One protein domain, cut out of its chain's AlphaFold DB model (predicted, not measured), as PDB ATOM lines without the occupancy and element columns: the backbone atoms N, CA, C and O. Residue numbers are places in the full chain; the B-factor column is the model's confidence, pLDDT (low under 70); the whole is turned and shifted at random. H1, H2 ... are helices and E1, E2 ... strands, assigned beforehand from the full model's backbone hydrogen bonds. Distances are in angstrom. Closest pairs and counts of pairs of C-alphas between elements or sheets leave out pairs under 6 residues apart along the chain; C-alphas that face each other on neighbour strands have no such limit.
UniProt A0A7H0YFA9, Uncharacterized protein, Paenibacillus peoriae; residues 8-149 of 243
ATOM      1  N   ILE A   8     109.303  92.916 124.957       59.50
ATOM      2  CA  ILE A   8     108.110  93.733 125.231       59.50
ATOM      3  C   ILE A   8     108.466  95.191 125.589       59.50
ATOM      4  O   ILE A   8     107.879  96.088 124.984       59.50
ATOM      5  N   PRO A   9     109.434  95.476 126.488       68.44
ATOM      6  CA  PRO A   9     109.797  96.863 126.785       68.44
ATOM      7  C   PRO A   9     110.430  97.577 125.583       68.44
ATOM      8  O   PRO A   9     110.163  98.754 125.381       68.44
ATOM      9  N   ILE A  10     111.194  96.874 124.737       70.25
ATOM     10  CA  ILE A  10     111.814  97.465 123.537       70.25
ATOM     11  C   ILE A  10     110.751  97.858 122.500       70.25
ATOM     12  O   ILE A  10     110.811  98.954 121.948       70.25
ATOM     13  N   ALA A  11     109.748  97.005 122.264       72.38
ATOM     14  CA  ALA A  11     108.657  97.312 121.339       72.38
ATOM     15  C   ALA A  11     107.794  98.491 121.824       72.38
ATOM     16  O   ALA A  11     107.404  99.337 121.022       72.38
ATOM     17  N   PHE A  12     107.541  98.583 123.134       75.19
ATOM     18  CA  PHE A  12     106.795  99.698 123.722       75.19
ATOM     19  C   PHE A  12     107.574 101.018 123.640       75.19
ATOM     20  O   PHE A  12     107.023 102.024 123.205       75.19
ATOM     21  N   ILE A  13     108.871 101.004 123.971       78.00
ATOM     22  CA  ILE A  13     109.753 102.174 123.830       78.00
ATOM     23  C   ILE A  13     109.817 102.628 122.366       78.00
ATOM     24  O   ILE A  13     109.684 103.817 122.093       78.00
ATOM     25  N   SER A  14     109.946 101.693 121.419       75.19
ATOM     26  CA  SER A  14     109.948 102.015 119.987       75.19
ATOM     27  C   SER A  14     108.650 102.689 119.544       75.19
ATOM     28  O   SER A  14     108.704 103.645 118.781       75.19
ATOM     29  N   LEU A  15     107.493 102.221 120.017       78.56
ATOM     30  CA  LEU A  15     106.192 102.778 119.640       78.56
ATOM     31  C   LEU A  15     105.983 104.180 120.222       78.56
ATOM     32  O   LEU A  15     105.489 105.063 119.523       78.56
ATOM     33  N   VAL A  16     106.425 104.407 121.463       80.62
ATOM     34  CA  VAL A  16     106.410 105.736 122.089       80.62
ATOM     35  C   VAL A  16     107.318 106.699 121.324       80.62
ATOM     36  O   VAL A  16     106.863 107.775 120.945       80.62
ATOM     37  N   ILE A  17     108.554 106.301 121.003       80.75
ATOM     38  CA  ILE A  17     109.479 107.130 120.214       80.75
ATOM     39  C   ILE A  17     108.884 107.446 118.837       80.75
ATOM     40  O   ILE A  17     108.862 108.605 118.440       80.75
ATOM     41  N   SER A  18     108.336 106.455 118.127       76.56
ATOM     42  CA  SER A  18     107.681 106.693 116.836       76.56
ATOM     43  C   SER A  18     106.482 107.636 116.955       76.56
ATOM     44  O   SER A  18     106.303 108.487 116.092       76.56
ATOM     45  N   SER A  19     105.681 107.532 118.020       73.44
ATOM     46  CA  SER A  19     104.549 108.438 118.243       73.44
ATOM     47  C   SER A  19     104.988 109.874 118.538       73.44
ATOM     48  O   SER A  19     104.357 110.800 118.037       73.44
ATOM     49  N   ILE A  20     106.090 110.059 119.275       80.19
ATOM     50  CA  ILE A  20     106.688 111.375 119.537       80.19
ATOM     51  C   ILE A  20     107.221 111.967 118.233       80.19
ATOM     52  O   ILE A  20     106.888 113.100 117.918       80.19
ATOM     53  N   ILE A  21     107.959 111.188 117.436       80.19
ATOM     54  CA  ILE A  21     108.482 111.642 116.139       80.19
ATOM     55  C   ILE A  21     107.337 112.051 115.210       80.19
ATOM     56  O   ILE A  21     107.386 113.124 114.619       80.19
ATOM     57  N   VAL A  22     106.288 111.231 115.082       80.38
ATOM     58  CA  VAL A  22     105.126 111.563 114.242       80.38
ATOM     59  C   VAL A  22     104.421 112.815 114.759       80.38
ATOM     60  O   VAL A  22     104.084 113.684 113.960       80.38
ATOM     61  N   TYR A  23     104.220 112.927 116.073       79.38
ATOM     62  CA  TYR A  23     103.608 114.105 116.677       79.38
ATOM     63  C   TYR A  23     104.434 115.364 116.413       79.38
ATOM     64  O   TYR A  23     103.880 116.332 115.908       79.38
ATOM     65  N   GLU A  24     105.741 115.342 116.677       76.44
ATOM     66  CA  GLU A  24     106.627 116.480 116.419       76.44
ATOM     67  C   GLU A  24     106.646 116.842 114.937       76.44
ATOM     68  O   GLU A  24     106.460 118.004 114.597       76.44
ATOM     69  N   THR A  25     106.769 115.859 114.042       77.00
ATOM     70  CA  THR A  25     106.827 116.122 112.596       77.00
ATOM     71  C   THR A  25     105.527 116.756 112.091       77.00
ATOM     72  O   THR A  25     105.562 117.749 111.370       77.00
ATOM     73  N   VAL A  26     104.369 116.216 112.490       78.56
ATOM     74  CA  VAL A  26     103.053 116.734 112.072       78.56
ATOM     75  C   VAL A  26     102.755 118.085 112.719       78.56
ATOM     76  O   VAL A  26     102.246 118.984 112.056       78.56
ATOM     77  N   TYR A  27     103.065 118.246 114.004       78.25
ATOM     78  CA  TYR A  27     102.830 119.491 114.729       78.25
ATOM     79  C   TYR A  27     103.699 120.628 114.188       78.25
ATOM     80  O   TYR A  27     103.174 121.703 113.904       78.25
ATOM     81  N   VAL A  28     104.999 120.384 113.988       77.75
ATOM     82  CA  VAL A  28     105.927 121.368 113.412       77.75
ATOM     83  C   VAL A  28     105.513 121.708 111.984       77.75
ATOM     84  O   VAL A  28     105.368 122.884 111.674       77.75
ATOM     85  N   SER A  29     105.214 120.711 111.145       77.56
ATOM     86  CA  SER A  29     104.769 120.953 109.766       77.56
ATOM     87  C   SER A  29     103.475 121.771 109.697       77.56
ATOM     88  O   SER A  29     103.380 122.689 108.887       77.56
ATOM     89  N   ASN A  30     102.498 121.501 110.572       80.19
ATOM     90  CA  ASN A  30     101.273 122.298 110.639       80.19
ATOM     91  C   ASN A  30     101.535 123.721 111.149       80.19
ATOM     92  O   ASN A  30     100.939 124.663 110.632       80.19
ATOM     93  N   LYS A  31     102.412 123.893 112.149       82.06
ATOM     94  CA  LYS A  31     102.781 125.220 112.663       82.06
ATOM     95  C   LYS A  31     103.462 126.055 111.573       82.06
ATOM     96  O   LYS A  31     103.105 127.215 111.405       82.06
ATOM     97  N   GLU A  32     104.372 125.453 110.811       82.81
ATOM     98  CA  GLU A  32     105.054 126.079 109.673       82.81
ATOM     99  C   GLU A  32     104.075 126.455 108.549       82.81
ATOM    100  O   GLU A  32     104.071 127.598 108.104       82.81
ATOM    101  N   ALA A  33     103.156 125.559 108.172       84.31
ATOM    102  CA  ALA A  33     102.143 125.855 107.153       84.31
ATOM    103  C   ALA A  33     101.171 126.973 107.583       84.31
ATOM    104  O   ALA A  33     100.757 127.805 106.777       84.31
ATOM    105  N   MET A  34     100.792 127.016 108.866       85.31
ATOM    106  CA  MET A  34      99.962 128.099 109.406       85.31
ATOM    107  C   MET A  34     100.716 129.433 109.449       85.31
ATOM    108  O   MET A  34     100.113 130.472 109.182       85.31
ATOM    109  N   LYS A  35     102.017 129.398 109.766       88.12
ATOM    110  CA  LYS A  35     102.911 130.559 109.734       88.12
ATOM    111  C   LYS A  35     102.967 131.152 108.329       88.12
ATOM    112  O   LYS A  35     102.634 132.321 108.163       88.12
ATOM    113  N   GLU A  36     103.288 130.334 107.331       87.06
ATOM    114  CA  GLU A  36     103.332 130.737 105.922       87.06
ATOM    115  C   GLU A  36     101.987 131.318 105.457       87.06
ATOM    116  O   GLU A  36     101.939 132.436 104.952       87.06
ATOM    117  N   SER A  37     100.872 130.638 105.751       90.19
ATOM    118  CA  SER A  37      99.529 131.117 105.394       90.19
ATOM    119  C   SER A  37      99.169 132.470 106.021       90.19
ATOM    120  O   SER A  37      98.470 133.279 105.406       90.19
ATOM    121  N   ASP A  38      99.589 132.730 107.260       90.44
ATOM    122  CA  ASP A  38      99.317 134.014 107.901       90.44
ATOM    123  C   ASP A  38     100.190 135.135 107.321       90.44
ATOM    124  O   ASP A  38      99.674 136.234 107.116       90.44
ATOM    125  N   PHE A  39     101.450 134.862 106.966       88.25
ATOM    126  CA  PHE A  39     102.285 135.823 106.236       88.25
ATOM    127  C   PHE A  39     101.741 136.123 104.841       88.25
ATOM    128  O   PHE A  39     101.644 137.292 104.464       88.25
ATOM    129  N   GLU A  40     101.298 135.106 104.101       91.06
ATOM    130  CA  GLU A  40     100.644 135.298 102.804       91.06
ATOM    131  C   GLU A  40      99.435 136.230 102.914       91.06
ATOM    132  O   GLU A  40      99.286 137.148 102.107       91.06
ATOM    133  N   LYS A  41      98.589 136.056 103.940       91.50
ATOM    134  CA  LYS A  41      97.457 136.967 104.178       91.50
ATOM    135  C   LYS A  41      97.923 138.390 104.438       91.50
ATOM    136  O   LYS A  41      97.291 139.325 103.948       91.50
ATOM    137  N   VAL A  42      98.996 138.577 105.204       89.88
ATOM    138  CA  VAL A  42      99.544 139.911 105.471       89.88
ATOM    139  C   VAL A  42     100.020 140.557 104.165       89.88
ATOM    140  O   VAL A  42      99.624 141.687 103.885       89.88
ATOM    141  N   VAL A  43     100.756 139.837 103.310       90.62
ATOM    142  CA  VAL A  43     101.172 140.339 101.986       90.62
ATOM    143  C   VAL A  43      99.956 140.691 101.117       90.62
ATOM    144  O   VAL A  43      99.868 141.805 100.594       90.62
ATOM    145  N   GLN A  44      98.968 139.795 101.021       91.31
ATOM    146  CA  GLN A  44      97.755 139.993 100.212       91.31
ATOM    147  C   GLN A  44      96.870 141.150 100.683       91.31
ATOM    148  O   GLN A  44      96.127 141.717  99.885       91.31
ATOM    149  N   THR A  45      96.919 141.495 101.969       89.69
ATOM    150  CA  THR A  45      96.101 142.575 102.546       89.69
ATOM    151  C   THR A  45      96.844 143.902 102.658       89.69
ATOM    152  O   THR A  45      96.197 144.948 102.670       89.69
ATOM    153  N   SER A  46      98.177 143.878 102.699       86.69
ATOM    154  CA  SER A  46      98.996 145.056 103.014       86.69
ATOM    155  C   SER A  46      99.794 145.580 101.824       86.69
ATOM    156  O   SER A  46      99.885 146.795 101.640       86.69
ATOM    157  N   ILE A  47     100.337 144.674 101.006       88.69
ATOM    158  CA  ILE A  47     101.244 144.997  99.900       88.69
ATOM    159  C   ILE A  47     100.486 144.990  98.572       88.69
ATOM    160  O   ILE A  47     100.385 146.018  97.907       88.69
ATOM    161  N   ILE A  48      99.886 143.852  98.207       91.75
ATOM    162  CA  ILE A  48      99.257 143.660  96.886       91.75
ATOM    163  C   ILE A  48      98.190 144.722  96.554       91.75
ATOM    164  O   ILE A  48      98.196 145.227  95.432       91.75
ATOM    165  N   PRO A  49      97.317 145.162  97.484       89.94
ATOM    166  CA  PRO A  49      96.309 146.180  97.174       89.94
ATOM    167  C   PRO A  49      96.891 147.559  96.829       89.94
ATOM    168  O   PRO A  49      96.203 148.376  96.221       89.94
ATOM    169  N   ASN A  50      98.134 147.832  97.233       87.88
ATOM    170  CA  ASN A  50      98.840 149.077  96.941       87.88
ATOM    171  C   ASN A  50      99.725 148.971  95.687       87.88
ATOM    172  O   ASN A  50     100.250 149.983  95.243       87.88
ATOM    173  N   LEU A  51      99.867 147.784  95.090       89.81
ATOM    174  CA  LEU A  51     100.668 147.544  93.888       89.81
ATOM    175  C   LEU A  51      99.794 146.896  92.806       89.81
ATOM    176  O   LEU A  51      99.912 145.697  92.553       89.81
ATOM    177  N   PRO A  52      98.899 147.660  92.147       87.44
ATOM    178  CA  PRO A  52      97.981 147.110  91.146       87.44
ATOM    179  C   PRO A  52      98.693 146.489  89.932       87.44
ATOM    180  O   PRO A  52      98.083 145.717  89.200       87.44
ATOM    181  N   GLN A  53      99.974 146.805  89.730       91.94
ATOM    182  CA  GLN A  53     100.828 146.235  88.690       91.94
ATOM    183  C   GLN A  53     101.396 144.851  89.056       91.94
ATOM    184  O   GLN A  53     102.062 144.238  88.223       91.94
ATOM    185  N   ALA A  54     101.181 144.355  90.279       93.00
ATOM    186  CA  ALA A  54     101.692 143.061  90.724       93.00
ATOM    187  C   ALA A  54     100.991 141.892  90.006       93.00
ATOM    188  O   ALA A  54      99.765 141.800  89.970       93.00
ATOM    189  N   ILE A  55     101.789 140.971  89.466       93.81
ATOM    190  CA  ILE A  55     101.343 139.755  88.772       93.81
ATOM    191  C   ILE A  55     101.421 138.555  89.716       93.81
ATOM    192  O   ILE A  55     100.497 137.746  89.801       93.81
ATOM    193  N   SER A  56     102.543 138.436  90.419       93.94
ATOM    194  CA  SER A  56     102.819 137.370  91.374       93.94
ATOM    195  C   SER A  56     103.780 137.870  92.439       93.94
ATOM    196  O   SER A  56     104.449 138.886  92.258       93.94
ATOM    197  N   TYR A  57     103.866 137.144  93.546       93.62
ATOM    198  CA  TYR A  57     104.839 137.416  94.589       93.62
ATOM    199  C   TYR A  57     105.362 136.105  95.177       93.62
ATOM    200  O   TYR A  57     104.720 135.060  95.056       93.62
ATOM    201  N   GLN A  58     106.514 136.188  95.822       92.31
ATOM    202  CA  GLN A  58     107.135 135.136  96.606       92.31
ATOM    203  C   GLN A  58     107.653 135.751  97.906       92.31
ATOM    204  O   GLN A  58     108.018 136.924  97.944       92.31
ATOM    205  N   ILE A  59     107.662 134.970  98.982       88.12
ATOM    206  CA  ILE A  59     108.230 135.393 100.259       88.12
ATOM    207  C   ILE A  59     109.455 134.528 100.546       88.12
ATOM    208  O   ILE A  59     109.426 133.319 100.319       88.12
ATOM    209  N   GLU A  60     110.538 135.151 100.998       85.56
ATOM    210  CA  GLU A  60     111.832 134.511 101.229       85.56
ATOM    211  C   GLU A  60     112.364 134.811 102.640       85.56
ATOM    212  O   GLU A  60     112.065 135.849 103.236       85.56
ATOM    213  N   GLY A  61     113.186 133.893 103.159       77.00
ATOM    214  CA  GLY A  61     113.817 133.979 104.478       77.00
ATOM    215  C   GLY A  61     113.027 133.276 105.586       77.00
ATOM    216  O   GLY A  61     111.798 133.230 105.568       77.00
ATOM    217  N   ASP A  62     113.740 132.751 106.587       68.62
ATOM    218  CA  ASP A  62     113.147 131.997 107.709       68.62
ATOM    219  C   ASP A  62     112.218 132.866 108.580       68.62
ATOM    220  O   ASP A  62     111.276 132.361 109.205       68.62
ATOM    221  N   SER A  63     112.462 134.182 108.557       66.75
ATOM    222  CA  SER A  63     111.656 135.223 109.202       66.75
ATOM    223  C   SER A  63     110.871 136.092 108.217       66.75
ATOM    224  O   SER A  63     110.370 137.151 108.599       66.75
ATOM    225  N   PHE A  64     110.727 135.625 106.970       74.38
ATOM    226  CA  PHE A  64     110.040 136.344 105.894       74.38
ATOM    227  C   PHE A  64     110.653 137.734 105.681       74.38
ATOM    228  O   PHE A  64     109.949 138.739 105.623       74.38
ATOM    229  N   GLU A  65     111.985 137.763 105.621       76.69
ATOM    230  CA  GLU A  65     112.835 138.956 105.538       76.69
ATOM    231  C   GLU A  65     112.709 139.672 104.192       76.69
ATOM    232  O   GLU A  65     113.077 140.837 104.075       76.69
ATOM    233  N   LYS A  66     112.186 138.994 103.167       88.00
ATOM    234  CA  LYS A  66     112.069 139.546 101.820       88.00
ATOM    235  C   LYS A  66     110.752 139.146 101.169       88.00
ATOM    236  O   LYS A  66     110.382 137.974 101.154       88.00
ATOM    237  N   VAL A  67     110.069 140.122 100.578       91.25
ATOM    238  CA  VAL A  67     108.906 139.915  99.708       91.25
ATOM    239  C   VAL A  67     109.299 140.301  98.290       91.25
ATOM    240  O   VAL A  67     109.489 141.477  97.991       91.25
ATOM    241  N   GLU A  68     109.408 139.314  97.410       94.69
ATOM    242  CA  GLU A  68     109.671 139.519  95.990       94.69
ATOM    243  C   GLU A  68     108.352 139.610  95.219       94.69
ATOM    244  O   GLU A  68     107.474 138.766  95.361       94.69
ATOM    245  N   ILE A  69     108.192 140.646  94.407       95.19
ATOM    246  CA  ILE A  69     106.978 140.973  93.667       95.19
ATOM    247  C   ILE A  69     107.356 141.094  92.202       95.19
ATOM    248  O   ILE A  69     108.126 141.970  91.819       95.19
ATOM    249  N   HIS A  70     106.764 140.261  91.359       95.38
ATOM    250  CA  HIS A  70     106.873 140.419  89.918       95.38
ATOM    251  C   HIS A  70     105.761 141.346  89.443       95.38
ATOM    252  O   HIS A  70     104.579 141.038  89.616       95.38
ATOM    253  N   ALA A  71     106.133 142.471  88.842       94.62
ATOM    254  CA  ALA A  71     105.204 143.483  88.361       94.62
ATOM    255  C   ALA A  71     105.275 143.655  86.836       94.62
ATOM    256  O   ALA A  71     106.255 143.289  86.183       94.62
ATOM    257  N   THR A  72     104.208 144.201  86.256       93.81
ATOM    258  CA  THR A  72     104.163 144.563  84.834       93.81
ATOM    259  C   THR A  72     105.085 145.753  84.530       93.81
ATOM    260  O   THR A  72     105.503 146.492  85.422       93.81
ATOM    261  N   GLU A  73     105.350 145.999  83.242       88.25
ATOM    262  CA  GLU A  73     106.082 147.192  82.779       88.25
ATOM    263  C   GLU A  73     105.388 148.520  83.133       88.25
ATOM    264  O   GLU A  73     106.018 149.574  83.115       88.25
ATOM    265  N   GLU A  74     104.098 148.500  83.489       88.44
ATOM    266  CA  GLU A  74     103.375 149.695  83.938       88.44
ATOM    267  C   GLU A  74     103.971 150.263  85.230       88.44
ATOM    268  O   GLU A  74     103.891 151.467  85.464       88.44
ATOM    269  N   PHE A  75     104.607 149.420  86.054       89.12
ATOM    270  CA  PHE A  75     105.320 149.885  87.239       89.12
ATOM    271  C   PHE A  75     106.526 150.746  86.852       89.12
ATOM    272  O   PHE A  75     106.771 151.773  87.479       89.12
ATOM    273  N   ASP A  76     107.239 150.396  85.776       81.38
ATOM    274  CA  ASP A  76     108.394 151.169  85.304       81.38
ATOM    275  C   ASP A  76     108.007 152.573  84.838       81.38
ATOM    276  O   ASP A  76     108.808 153.499  84.980       81.38
ATOM    277  N   GLN A  77     106.782 152.730  84.330       84.00
ATOM    278  CA  GLN A  77     106.242 153.994  83.824       84.00
ATOM    279  C   GLN A  77     105.909 155.001  84.936       84.00
ATOM    280  O   GLN A  77     105.713 156.183  84.647       84.00
ATOM    281  N   LEU A  78     105.843 154.553  86.193       79.94
ATOM    282  CA  LEU A  78     105.637 155.424  87.346       79.94
ATOM    283  C   LEU A  78     106.859 156.320  87.586       79.94
ATOM    284  O   LEU A  78     108.007 155.910  87.380       79.94
ATOM    285  N   SER A  79     106.621 157.537  88.083       80.81
ATOM    286  CA  SER A  79     107.710 158.374  88.596       80.81
ATOM    287  C   SER A  79     108.358 157.722  89.823       80.81
ATOM    288  O   SER A  79     107.737 156.901  90.498       80.81
ATOM    289  N   MET A  80     109.602 158.091  90.147       78.81
ATOM    290  CA  MET A  80     110.250 157.562  91.357       78.81
ATOM    291  C   MET A  80     109.496 157.934  92.637       78.81
ATOM    292  O   MET A  80     109.362 157.089  93.510       78.81
ATOM    293  N   GLU A  81     108.924 159.139  92.706       75.19
ATOM    294  CA  GLU A  81     108.031 159.564  93.794       75.19
ATOM    295  C   GLU A  81     106.820 158.626  93.923       75.19
ATOM    296  O   GLU A  81     106.540 158.115  95.000       75.19
ATOM    297  N   GLN A  82     106.157 158.292  92.810       81.00
ATOM    298  CA  GLN A  82     105.030 157.356  92.823       81.00
ATOM    299  C   GLN A  82     105.450 155.945  93.247       81.00
ATOM    300  O   GLN A  82     104.742 155.309  94.023       81.00
ATOM    301  N   LYS A  83     106.589 155.441  92.751       85.81
ATOM    302  CA  LYS A  83     107.126 154.130  93.155       85.81
ATOM    303  C   LYS A  83     107.382 154.106  94.659       85.81
ATOM    304  O   LYS A  83     106.955 153.176  95.337       85.81
ATOM    305  N   PHE A  84     108.019 155.151  95.171       85.38
ATOM    306  CA  PHE A  84     108.325 155.303  96.584       85.38
ATOM    307  C   PHE A  84     107.072 155.385  97.446       85.38
ATOM    308  O   PHE A  84     106.950 154.613  98.385       85.38
ATOM    309  N   ASP A  85     106.106 156.234  97.102       82.94
ATOM    310  CA  ASP A  85     104.858 156.377  97.857       82.94
ATOM    311  C   ASP A  85     104.083 155.060  97.944       82.94
ATOM    312  O   ASP A  85     103.579 154.690  99.010       82.94
ATOM    313  N   LEU A  86     103.992 154.322  96.833       89.25
ATOM    314  CA  LEU A  86     103.315 153.026  96.806       89.25
ATOM    315  C   LEU A  86     104.036 152.000  97.685       89.25
ATOM    316  O   LEU A  86     103.382 151.271  98.438       89.25
ATOM    317  N   LEU A  87     105.367 151.950  97.616       90.44
ATOM    318  CA  LEU A  87     106.179 151.006  98.382       90.44
ATOM    319  C   LEU A  87     106.234 151.367  99.867       90.44
ATOM    320  O   LEU A  87     106.024 150.492 100.701       90.44
ATOM    321  N   ASN A  88     106.359 152.647 100.207       86.75
ATOM    322  CA  ASN A  88     106.295 153.156 101.573       86.75
ATOM    323  C   ASN A  88     104.927 152.862 102.205       86.75
ATOM    324  O   ASN A  88     104.823 152.333 103.312       86.75
ATOM    325  N   LYS A  89     103.832 153.121 101.482       86.44
ATOM    326  CA  LYS A  89     102.485 152.776 101.957       86.44
ATOM    327  C   LYS A  89     102.312 151.267 102.145       86.44
ATOM    328  O   LYS A  89     101.673 150.840 103.108       86.44
ATOM    329  N   SER A  90     102.875 150.465 101.241       89.31
ATOM    330  CA  SER A  90     102.880 149.002 101.354       89.31
ATOM    331  C   SER A  90     103.652 148.546 102.589       89.31
ATOM    332  O   SER A  90     103.127 147.742 103.355       89.31
ATOM    333  N   MET A  91     104.835 149.115 102.824       86.19
ATOM    334  CA  MET A  91     105.697 148.811 103.964       86.19
ATOM    335  C   MET A  91     105.026 149.157 105.294       86.19
ATOM    336  O   MET A  91     104.948 148.313 106.178       86.19
ATOM    337  N   ASN A  92     104.442 150.352 105.414       82.00
ATOM    338  CA  ASN A  92     103.749 150.783 106.633       82.00
ATOM    339  C   ASN A  92     102.563 149.873 107.000       82.00
ATOM    340  O   ASN A  92     102.301 149.596 108.173       82.00
ATOM    341  N   ASN A  93     101.821 149.391 105.999       82.56
ATOM    342  CA  ASN A  93     100.758 148.418 106.238       82.56
ATOM    343  C   ASN A  93     101.335 147.044 106.602       82.56
ATOM    344  O   ASN A  93     100.786 146.352 107.462       82.56
ATOM    345  N   PHE A  94     102.425 146.657 105.938       85.19
ATOM    346  CA  PHE A  94     103.065 145.364 106.104       85.19
ATOM    347  C   PHE A  94     103.684 145.201 107.490       85.19
ATOM    348  O   PHE A  94     103.417 144.186 108.122       85.19
ATOM    349  N   ASP A  95     104.399 146.208 107.999       80.00
ATOM    350  CA  ASP A  95     105.032 146.210 109.327       80.00
ATOM    351  C   ASP A  95     104.035 145.840 110.442       80.00
ATOM    352  O   ASP A  95     104.242 144.898 111.212       80.00
ATOM    353  N   ASN A  96     102.866 146.487 110.452       72.62
ATOM    354  CA  ASN A  96     101.819 146.214 111.441       72.62
ATOM    355  C   ASN A  96     101.348 144.744 111.428       72.62
ATOM    356  O   ASN A  96     101.120 144.132 112.481       72.62
ATOM    357  N   GLY A  97     101.184 144.165 110.236       77.69
ATOM    358  CA  GLY A  97     100.781 142.768 110.076       77.69
ATOM    359  C   GLY A  97     101.918 141.786 110.366       77.69
ATOM    360  O   GLY A  97     101.705 140.797 111.066       77.69
ATOM    361  N   HIS A  98     103.125 142.082 109.884       81.38
ATOM    362  CA  HIS A  98     104.342 141.286 110.047       81.38
ATOM    363  C   HIS A  98     104.698 141.131 111.524       81.38
ATOM    364  O   HIS A  98     104.766 140.004 112.017       81.38
ATOM    365  N   SER A  99     104.754 142.244 112.262       75.69
ATOM    366  CA  SER A  99     104.999 142.266 113.707       75.69
ATOM    367  C   SER A  99     104.027 141.360 114.476       75.69
ATOM    368  O   SER A  99     104.420 140.635 115.392       75.69
ATOM    369  N   THR A 100     102.753 141.325 114.071       80.25
ATOM    370  CA  THR A 100     101.741 140.454 114.690       80.25
ATOM    371  C   THR A 100     102.044 138.969 114.461       80.25
ATOM    372  O   THR A 100     101.890 138.156 115.377       80.25
ATOM    373  N   VAL A 101     102.477 138.597 113.255       83.31
ATOM    374  CA  VAL A 101     102.788 137.204 112.906       83.31
ATOM    375  C   VAL A 101     104.096 136.750 113.566       83.31
ATOM    376  O   VAL A 101     104.119 135.669 114.159       83.31
ATOM    377  N   VAL A 102     105.134 137.594 113.574       78.81
ATOM    378  CA  VAL A 102     106.412 137.336 114.267       78.81
ATOM    379  C   VAL A 102     106.187 137.034 115.750       78.81
ATOM    380  O   VAL A 102     106.687 136.033 116.263       78.81
ATOM    381  N   VAL A 103     105.371 137.848 116.432       78.12
ATOM    382  CA  VAL A 103     105.006 137.629 117.842       78.12
ATOM    383  C   VAL A 103     104.207 136.332 118.011       78.12
ATOM    384  O   VAL A 103     104.479 135.552 118.921       78.12
ATOM    385  N   LYS A 104     103.220 136.075 117.141       84.19
ATOM    386  CA  LYS A 104     102.336 134.899 117.236       84.19
ATOM    387  C   LYS A 104     103.099 133.576 117.155       84.19
ATOM    388  O   LYS A 104     102.710 132.613 117.816       84.19
ATOM    389  N   TYR A 105     104.145 133.514 116.333       84.56
ATOM    390  CA  TYR A 105     104.910 132.289 116.103       84.56
ATOM    391  C   TYR A 105     106.219 132.205 116.898       84.56
ATOM    392  O   TYR A 105     106.887 131.171 116.799       84.56
ATOM    393  N   ASP A 106     106.494 133.200 117.751       78.12
ATOM    394  CA  ASP A 106     107.687 133.311 118.603       78.12
ATOM    395  C   ASP A 106     108.986 133.355 117.784       78.12
ATOM    396  O   ASP A 106     109.931 132.608 118.011       78.12
ATOM    397  N   MET A 107     108.986 134.206 116.755       73.50
ATOM    398  CA  MET A 107     110.082 134.353 115.789       73.50
ATOM    399  C   MET A 107     111.019 135.515 116.141       73.50
ATOM    400  O   MET A 107     111.728 136.030 115.281       73.50
ATOM    401  N   MET A 108     110.990 135.987 117.388       65.31
ATOM    402  CA  MET A 108     111.851 137.086 117.811       65.31
ATOM    403  C   MET A 108     113.314 136.619 117.856       65.31
ATOM    404  O   MET A 108     113.597 135.599 118.489       65.31
ATOM    405  N   PRO A 109     114.261 137.346 117.239       59.50
ATOM    406  CA  PRO A 109     115.673 137.005 117.353       59.50
ATOM    407  C   PRO A 109     116.150 137.151 118.807       59.50
ATOM    408  O   PRO A 109     115.731 138.061 119.525       59.50
ATOM    409  N   GLU A 110     117.071 136.279 119.236       55.47
ATOM    410  CA  GLU A 110     117.600 136.242 120.615       55.47
ATOM    411  C   GLU A 110     118.258 137.569 121.060       55.47
ATOM    412  O   GLU A 110     118.346 137.847 122.256       55.47
ATOM    413  N   ASN A 111     118.673 138.418 120.111       49.75
ATOM    414  CA  ASN A 111     119.261 139.738 120.345       49.75
ATOM    415  C   ASN A 111     118.299 140.850 119.902       49.75
ATOM    416  O   ASN A 111     118.462 141.450 118.842       49.75
ATOM    417  N   PHE A 112     117.286 141.128 120.717       46.88
ATOM    418  CA  PHE A 112     116.230 142.079 120.379       46.88
ATOM    419  C   PHE A 112     116.683 143.545 120.557       46.88
ATOM    420  O   PHE A 112     116.438 144.166 121.591       46.88
ATOM    421  N   TRP A 113     117.351 144.099 119.539       43.72
ATOM    422  CA  TRP A 113     117.588 145.548 119.372       43.72
ATOM    423  C   TRP A 113     116.888 146.132 118.131       43.72
ATOM    424  O   TRP A 113     117.216 147.228 117.690       43.72
ATOM    425  N   GLY A 114     115.891 145.420 117.612       48.53
ATOM    426  CA  GLY A 114     115.103 145.790 116.439       48.53
ATOM    427  C   GLY A 114     114.645 144.520 115.731       48.53
ATOM    428  O   GLY A 114     115.400 143.555 115.662       48.53
ATOM    429  N   ILE A 115     113.396 144.485 115.274       52.81
ATOM    430  CA  ILE A 115     112.997 143.532 114.236       52.81
ATOM    431  C   ILE A 115     113.483 144.184 112.946       52.81
ATOM    432  O   ILE A 115     113.037 145.291 112.646       52.81
ATOM    433  N   ASP A 116     114.418 143.555 112.232       57.62
ATOM    434  CA  ASP A 116     114.761 144.014 110.888       57.62
ATOM    435  C   ASP A 116     113.484 143.921 110.053       57.62
ATOM    436  O   ASP A 116     112.930 142.833 109.863       57.62
ATOM    437  N   LEU A 117     112.950 145.081 109.656       66.81
ATOM    438  CA  LEU A 117     111.756 145.083 108.829       66.81
ATOM    439  C   LEU A 117     112.113 144.456 107.480       66.81
ATOM    440  O   LEU A 117     113.192 144.718 106.940       66.81
ATOM    441  N   PRO A 118     111.211 143.634 106.946       76.25
ATOM    442  CA  PRO A 118     111.434 142.939 105.694       76.25
ATOM    443  C   PRO A 118     111.582 143.905 104.518       76.25
ATOM    444  O   PRO A 118     110.996 144.983 104.510       76.25
ATOM    445  N   GLU A 119     112.329 143.498 103.497       89.75
ATOM    446  CA  GLU A 119     112.517 144.264 102.266       89.75
ATOM    447  C   GLU A 119     111.442 143.920 101.228       89.75
ATOM    448  O   GLU A 119     111.077 142.755 101.045       89.75
ATOM    449  N   ILE A 120     110.965 144.925 100.488       92.31
ATOM    450  CA  ILE A 120     110.071 144.718  99.340       92.31
ATOM    451  C   ILE A 120     110.889 144.843  98.058       92.31
ATOM    452  O   ILE A 120     111.399 145.912  97.736       92.31
ATOM    453  N   HIS A 121     110.987 143.755  97.300       95.00
ATOM    454  CA  HIS A 121     111.706 143.688  96.031       95.00
ATOM    455  C   HIS A 121     110.699 143.644  94.889       95.00
ATOM    456  O   HIS A 121     109.972 142.669  94.752       95.00
ATOM    457  N   VAL A 122     110.647 144.674  94.052       95.38
ATOM    458  CA  VAL A 122     109.824 144.689  92.838       95.38
ATOM    459  C   VAL A 122     110.700 144.405  91.627       95.38
ATOM    460  O   VAL A 122     111.631 145.151  91.336       95.38
ATOM    461  N   ILE A 123     110.378 143.345  90.895       95.50
ATOM    462  CA  ILE A 123     111.049 142.949  89.658       95.50
ATOM    463  C   ILE A 123     110.113 143.237  88.490       95.50
ATOM    464  O   ILE A 123     109.002 142.703  88.424       95.50
ATOM    465  N   THR A 124     110.579 144.053  87.553       92.81
ATOM    466  CA  THR A 124     109.895 144.332  86.288       92.81
ATOM    467  C   THR A 124     110.706 143.756  85.122       92.81
ATOM    468  O   THR A 124     111.828 143.277  85.310       92.81
ATOM    469  N   PRO A 125     110.178 143.773  83.885       89.50
ATOM    470  CA  PRO A 125     110.965 143.385  82.718       89.50
ATOM    471  C   PRO A 125     112.186 144.281  82.459       89.50
ATOM    472  O   PRO A 125     113.118 143.830  81.792       89.50
ATOM    473  N   ASN A 126     112.171 145.535  82.931       84.50
ATOM    474  CA  ASN A 126     113.198 146.525  82.600       84.50
ATOM    475  C   ASN A 126     114.171 146.820  83.748       84.50
ATOM    476  O   ASN A 126     115.295 147.233  83.467       84.50
ATOM    477  N   ASP A 127     113.766 146.643  85.009       89.25
ATOM    478  CA  ASP A 127     114.591 146.977  86.173       89.25
ATOM    479  C   ASP A 127     114.183 146.174  87.426       89.25
ATOM    480  O   ASP A 127     113.206 145.422  87.441       89.25
ATOM    481  N   SER A 128     114.948 146.347  88.500       92.75
ATOM    482  CA  SER A 128     114.634 145.846  89.836       92.75
ATOM    483  C   SER A 128     114.682 146.979  90.851       92.75
ATOM    484  O   SER A 128     115.605 147.794  90.830       92.75
ATOM    485  N   TYR A 129     113.725 146.983  91.769       92.25
ATOM    486  CA  TYR A 129     113.561 148.007  92.788       92.25
ATOM    487  C   TYR A 129     113.530 147.344  94.161       92.25
ATOM    488  O   TYR A 129     112.710 146.463  94.392       92.25
ATOM    489  N   THR A 130     114.397 147.753  95.080       94.00
ATOM    490  CA  THR A 130     114.390 147.267  96.467       94.00
ATOM    491  C   THR A 130     114.002 148.405  97.389       94.00
ATOM    492  O   THR A 130     114.691 149.419  97.423       94.00
ATOM    493  N   PHE A 131     112.905 148.244  98.119       90.06
ATOM    494  CA  PHE A 131     112.493 149.174  99.160       90.06
ATOM    495  C   PHE A 131     112.849 148.607 100.527       90.06
ATOM    496  O   PHE A 131     112.391 147.517 100.888       90.06
ATOM    497  N   THR A 132     113.675 149.340 101.264       87.25
ATOM    498  CA  THR A 132     114.221 148.892 102.547       87.25
ATOM    499  C   THR A 132     113.423 149.444 103.725       87.25
ATOM    500  O   THR A 132     112.616 150.367 103.610       87.25
ATOM    501  N   SER A 133     113.707 148.893 104.900       77.00
ATOM    502  CA  SER A 133     113.214 149.353 106.198       77.00
ATOM    503  C   SER A 133     113.637 150.777 106.580       77.00
ATOM    504  O   SER A 133     113.071 151.359 107.504       77.00
ATOM    505  N   HIS A 134     114.617 151.344 105.874       77.94
ATOM    506  CA  HIS A 134     115.170 152.674 106.123       77.94
ATOM    507  C   HIS A 134     114.563 153.749 105.213       77.94
ATOM    508  O   HIS A 134     115.114 154.840 105.117       77.94
ATOM    509  N   ASN A 135     113.430 153.462 104.560       80.06
ATOM    510  CA  ASN A 135     112.803 154.357 103.585       80.06
ATOM    511  C   ASN A 135     113.746 154.696 102.417       80.06
ATOM    512  O   ASN A 135     113.798 155.834 101.946       80.06
ATOM    513  N   GLU A 136     114.480 153.691 101.939       84.38
ATOM    514  CA  GLU A 136     115.345 153.793 100.766       84.38
ATOM    515  C   GLU A 136     114.764 152.966  99.621       84.38
ATOM    516  O   GLU A 136     114.365 151.816  99.809       84.38
ATOM    517  N   LEU A 137     114.771 153.535  98.418       86.56
ATOM    518  CA  LEU A 137     114.475 152.851  97.168       86.56
ATOM    519  C   LEU A 137     115.773 152.673  96.380       86.56
ATOM    520  O   LEU A 137     116.349 153.634  95.880       86.56
ATOM    521  N   ILE A 138     116.228 151.433  96.253       86.88
ATOM    522  CA  ILE A 138     117.432 151.062  95.510       86.88
ATOM    523  C   ILE A 138     117.020 150.561  94.129       86.88
ATOM    524  O   ILE A 138     116.133 149.718  94.007       86.88
ATOM    525  N   THR A 139     117.679 151.055  93.087       84.62
ATOM    526  CA  THR A 139     117.467 150.660  91.689       84.62
ATOM    527  C   THR A 139     118.806 150.392  91.003       84.62
ATOM    528  O   THR A 139     119.876 150.634  91.567       84.62
ATOM    529  N   SER A 140     118.779 149.960  89.739       75.44
ATOM    530  CA  SER A 140     120.000 149.884  88.925       75.44
ATOM    531  C   SER A 140     120.691 151.243  88.703       75.44
ATOM    532  O   SER A 140     121.885 151.283  88.397       75.44
ATOM    533  N   SER A 141     119.966 152.358  88.862       71.38
ATOM    534  CA  SER A 141     120.471 153.721  88.661       71.38
ATOM    535  C   SER A 141     120.983 154.401  89.935       71.38
ATOM    536  O   SER A 141     121.691 155.404  89.825       71.38
ATOM    537  N   GLY A 142     120.683 153.863  91.119       74.00
ATOM    538  CA  GLY A 142     121.177 154.382  92.394       74.00
ATOM    539  C   GLY A 142     120.251 154.092  93.572       74.00
ATOM    540  O   GLY A 142     119.261 153.378  93.443       74.00
ATOM    541  N   THR A 143     120.591 154.666  94.722       77.81
ATOM    542  CA  THR A 143     119.765 154.647  95.936       77.81
ATOM    543  C   THR A 143     119.085 156.000  96.093       77.81
ATOM    544  O   THR A 143     119.722 157.028  95.864       77.81
ATOM    545  N   PHE A 144     117.810 155.985  96.468       70.12
ATOM    546  CA  PHE A 144     116.983 157.169  96.652       70.12
ATOM    547  C   PHE A 144     116.310 157.134  98.028       70.12
ATOM    548  O   PHE A 144     115.554 156.208  98.317       70.12
ATOM    549  N   GLU A 145     116.550 158.140  98.859       77.56
ATOM    550  CA  GLU A 145     115.863 158.323 100.144       77.56
ATOM    551  C   GLU A 145     114.580 159.162  99.978       77.56
ATOM    552  O   GLU A 145     114.396 159.860  98.977       77.56
ATOM    553  N   GLU A 146     113.687 159.152 100.975       64.12
ATOM    554  CA  GLU A 146     112.497 160.028 101.006       64.12
ATOM    555  C   GLU A 146     112.861 161.509 100.756       64.12
ATOM    556  O   GLU A 146     112.180 162.225 100.015       64.12
ATOM    557  N   ASP A 147     113.992 161.955 101.310       61.44
ATOM    558  CA  ASP A 147     114.523 163.311 101.139       61.44
ATOM    559  C   ASP A 147     115.031 163.592  99.710       61.44
ATOM    560  O   ASP A 147     114.968 164.737  99.244       61.44
ATOM    561  N   ASP A 148     115.464 162.561  98.978       55.38
ATOM    562  CA  ASP A 148     115.843 162.659  97.562       55.38
ATOM    563  C   ASP A 148     114.612 162.715  96.645       55.38
ATOM    564  O   ASP A 148     114.635 163.351  95.583       55.38
ATOM    565  N   LEU A 149     113.528 162.062  97.071       54.12
ATOM    566  CA  LEU A 149     112.322 161.794  96.288       54.12
ATOM    567  C   LEU A 149     111.175 162.761  96.541       54.12
ATOM    568  O   LEU A 149     110.219 162.775  95.766       54.12
TER     569      LEU A 149
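This is residues 8 to 149 of the 243 residues of an uncharacterized protein of Paenibacillus peoriae (UniProt A0A7H0YFA9). A long, nearly straight helix, H1, sticks out like a handle with its residues 8 to 30 from a small body, in which a twisted six-stranded sheet has H2 and the last part of H1 packed over one face, in two layers. The sheet's other face is bare, and the short H3 sits beside the first turns of H2. The printed part has 142 residues, with named elements in the order H1, E1, E2, H2, E3, E4, E5, E6, H3; the class is mixed, helices and strands. The mixed sheet runs E1, E2, E3, E4, E5, E6, and E2 and E3 are its parallel pair. The whole is loose, with a radius of gyration of the C-alphas of 20.0 A and spans of 74 by 33 by 24 A.

H1, residues 8 to 46, touches H2, residues 80 to 105, with residues 35 to 46 alone; their closest C-alphas, Ser 46 and Asn 93, are 5.0 A apart, at a shallow tilt of 28 degrees, opposite ways. E1, residues 54 to 60, is near H1 and forms an antiparallel hairpin with E2, residues 66 to 71, where N 58 and O 68 are 2.8 A apart. E2, H2 and E3, residues 119 to 123, form a strand-helix-strand unit, two parallel neighbour strands with a helix between, its crossover right-handed; N 69 and O 121 are 2.7 A apart. E3, E4, residues 128 to 131, E5, residues 136 to 139, and E6, residues 142 to 145, form a meander, each strand the antiparallel neighbour of the one before, with N 122 and O 129, N 130 and O 138, and N 137 and O 144 each 2.8 A apart. H2 is on the sheet at a height of 6.1 A, slantwise to the strands, at 55 degrees to E5 on the local plane. H3, residues 146 to 149, only grazes the sheet and touches H2; the closest C-alphas, Glu 81 and Leu 149, are 5.4 A apart. In H1 every O i to N i+4 pair is within hydrogen-bond range, in H2 19 of 22; H3 is too short for such a pair.

H1 begins at C-alpha 8 (108.110, 93.733, 125.231) and is 56.7 A long. E1 measures 16.9 A and E2 15.6 A. H2 is 35.8 A long, with a kink of 31 degrees near residue 95. E3 measures 12.8 A. H3 ends at C-alpha 149 (112.322, 161.794, 96.288).

The C-alphas of Ile 8 and Asp 148, the two farthest apart, are 74.7 A apart. The body without residues 8 to 30 spans 40 by 30 by 19 A. The printed part has no cut. The link from H2 to E3, residues 106 to 118, is long. Mean pLDDT of the printed part is 81.0; residues 8 to 9, 62 to 63, 108 to 117 and 146 to 149 are under 70.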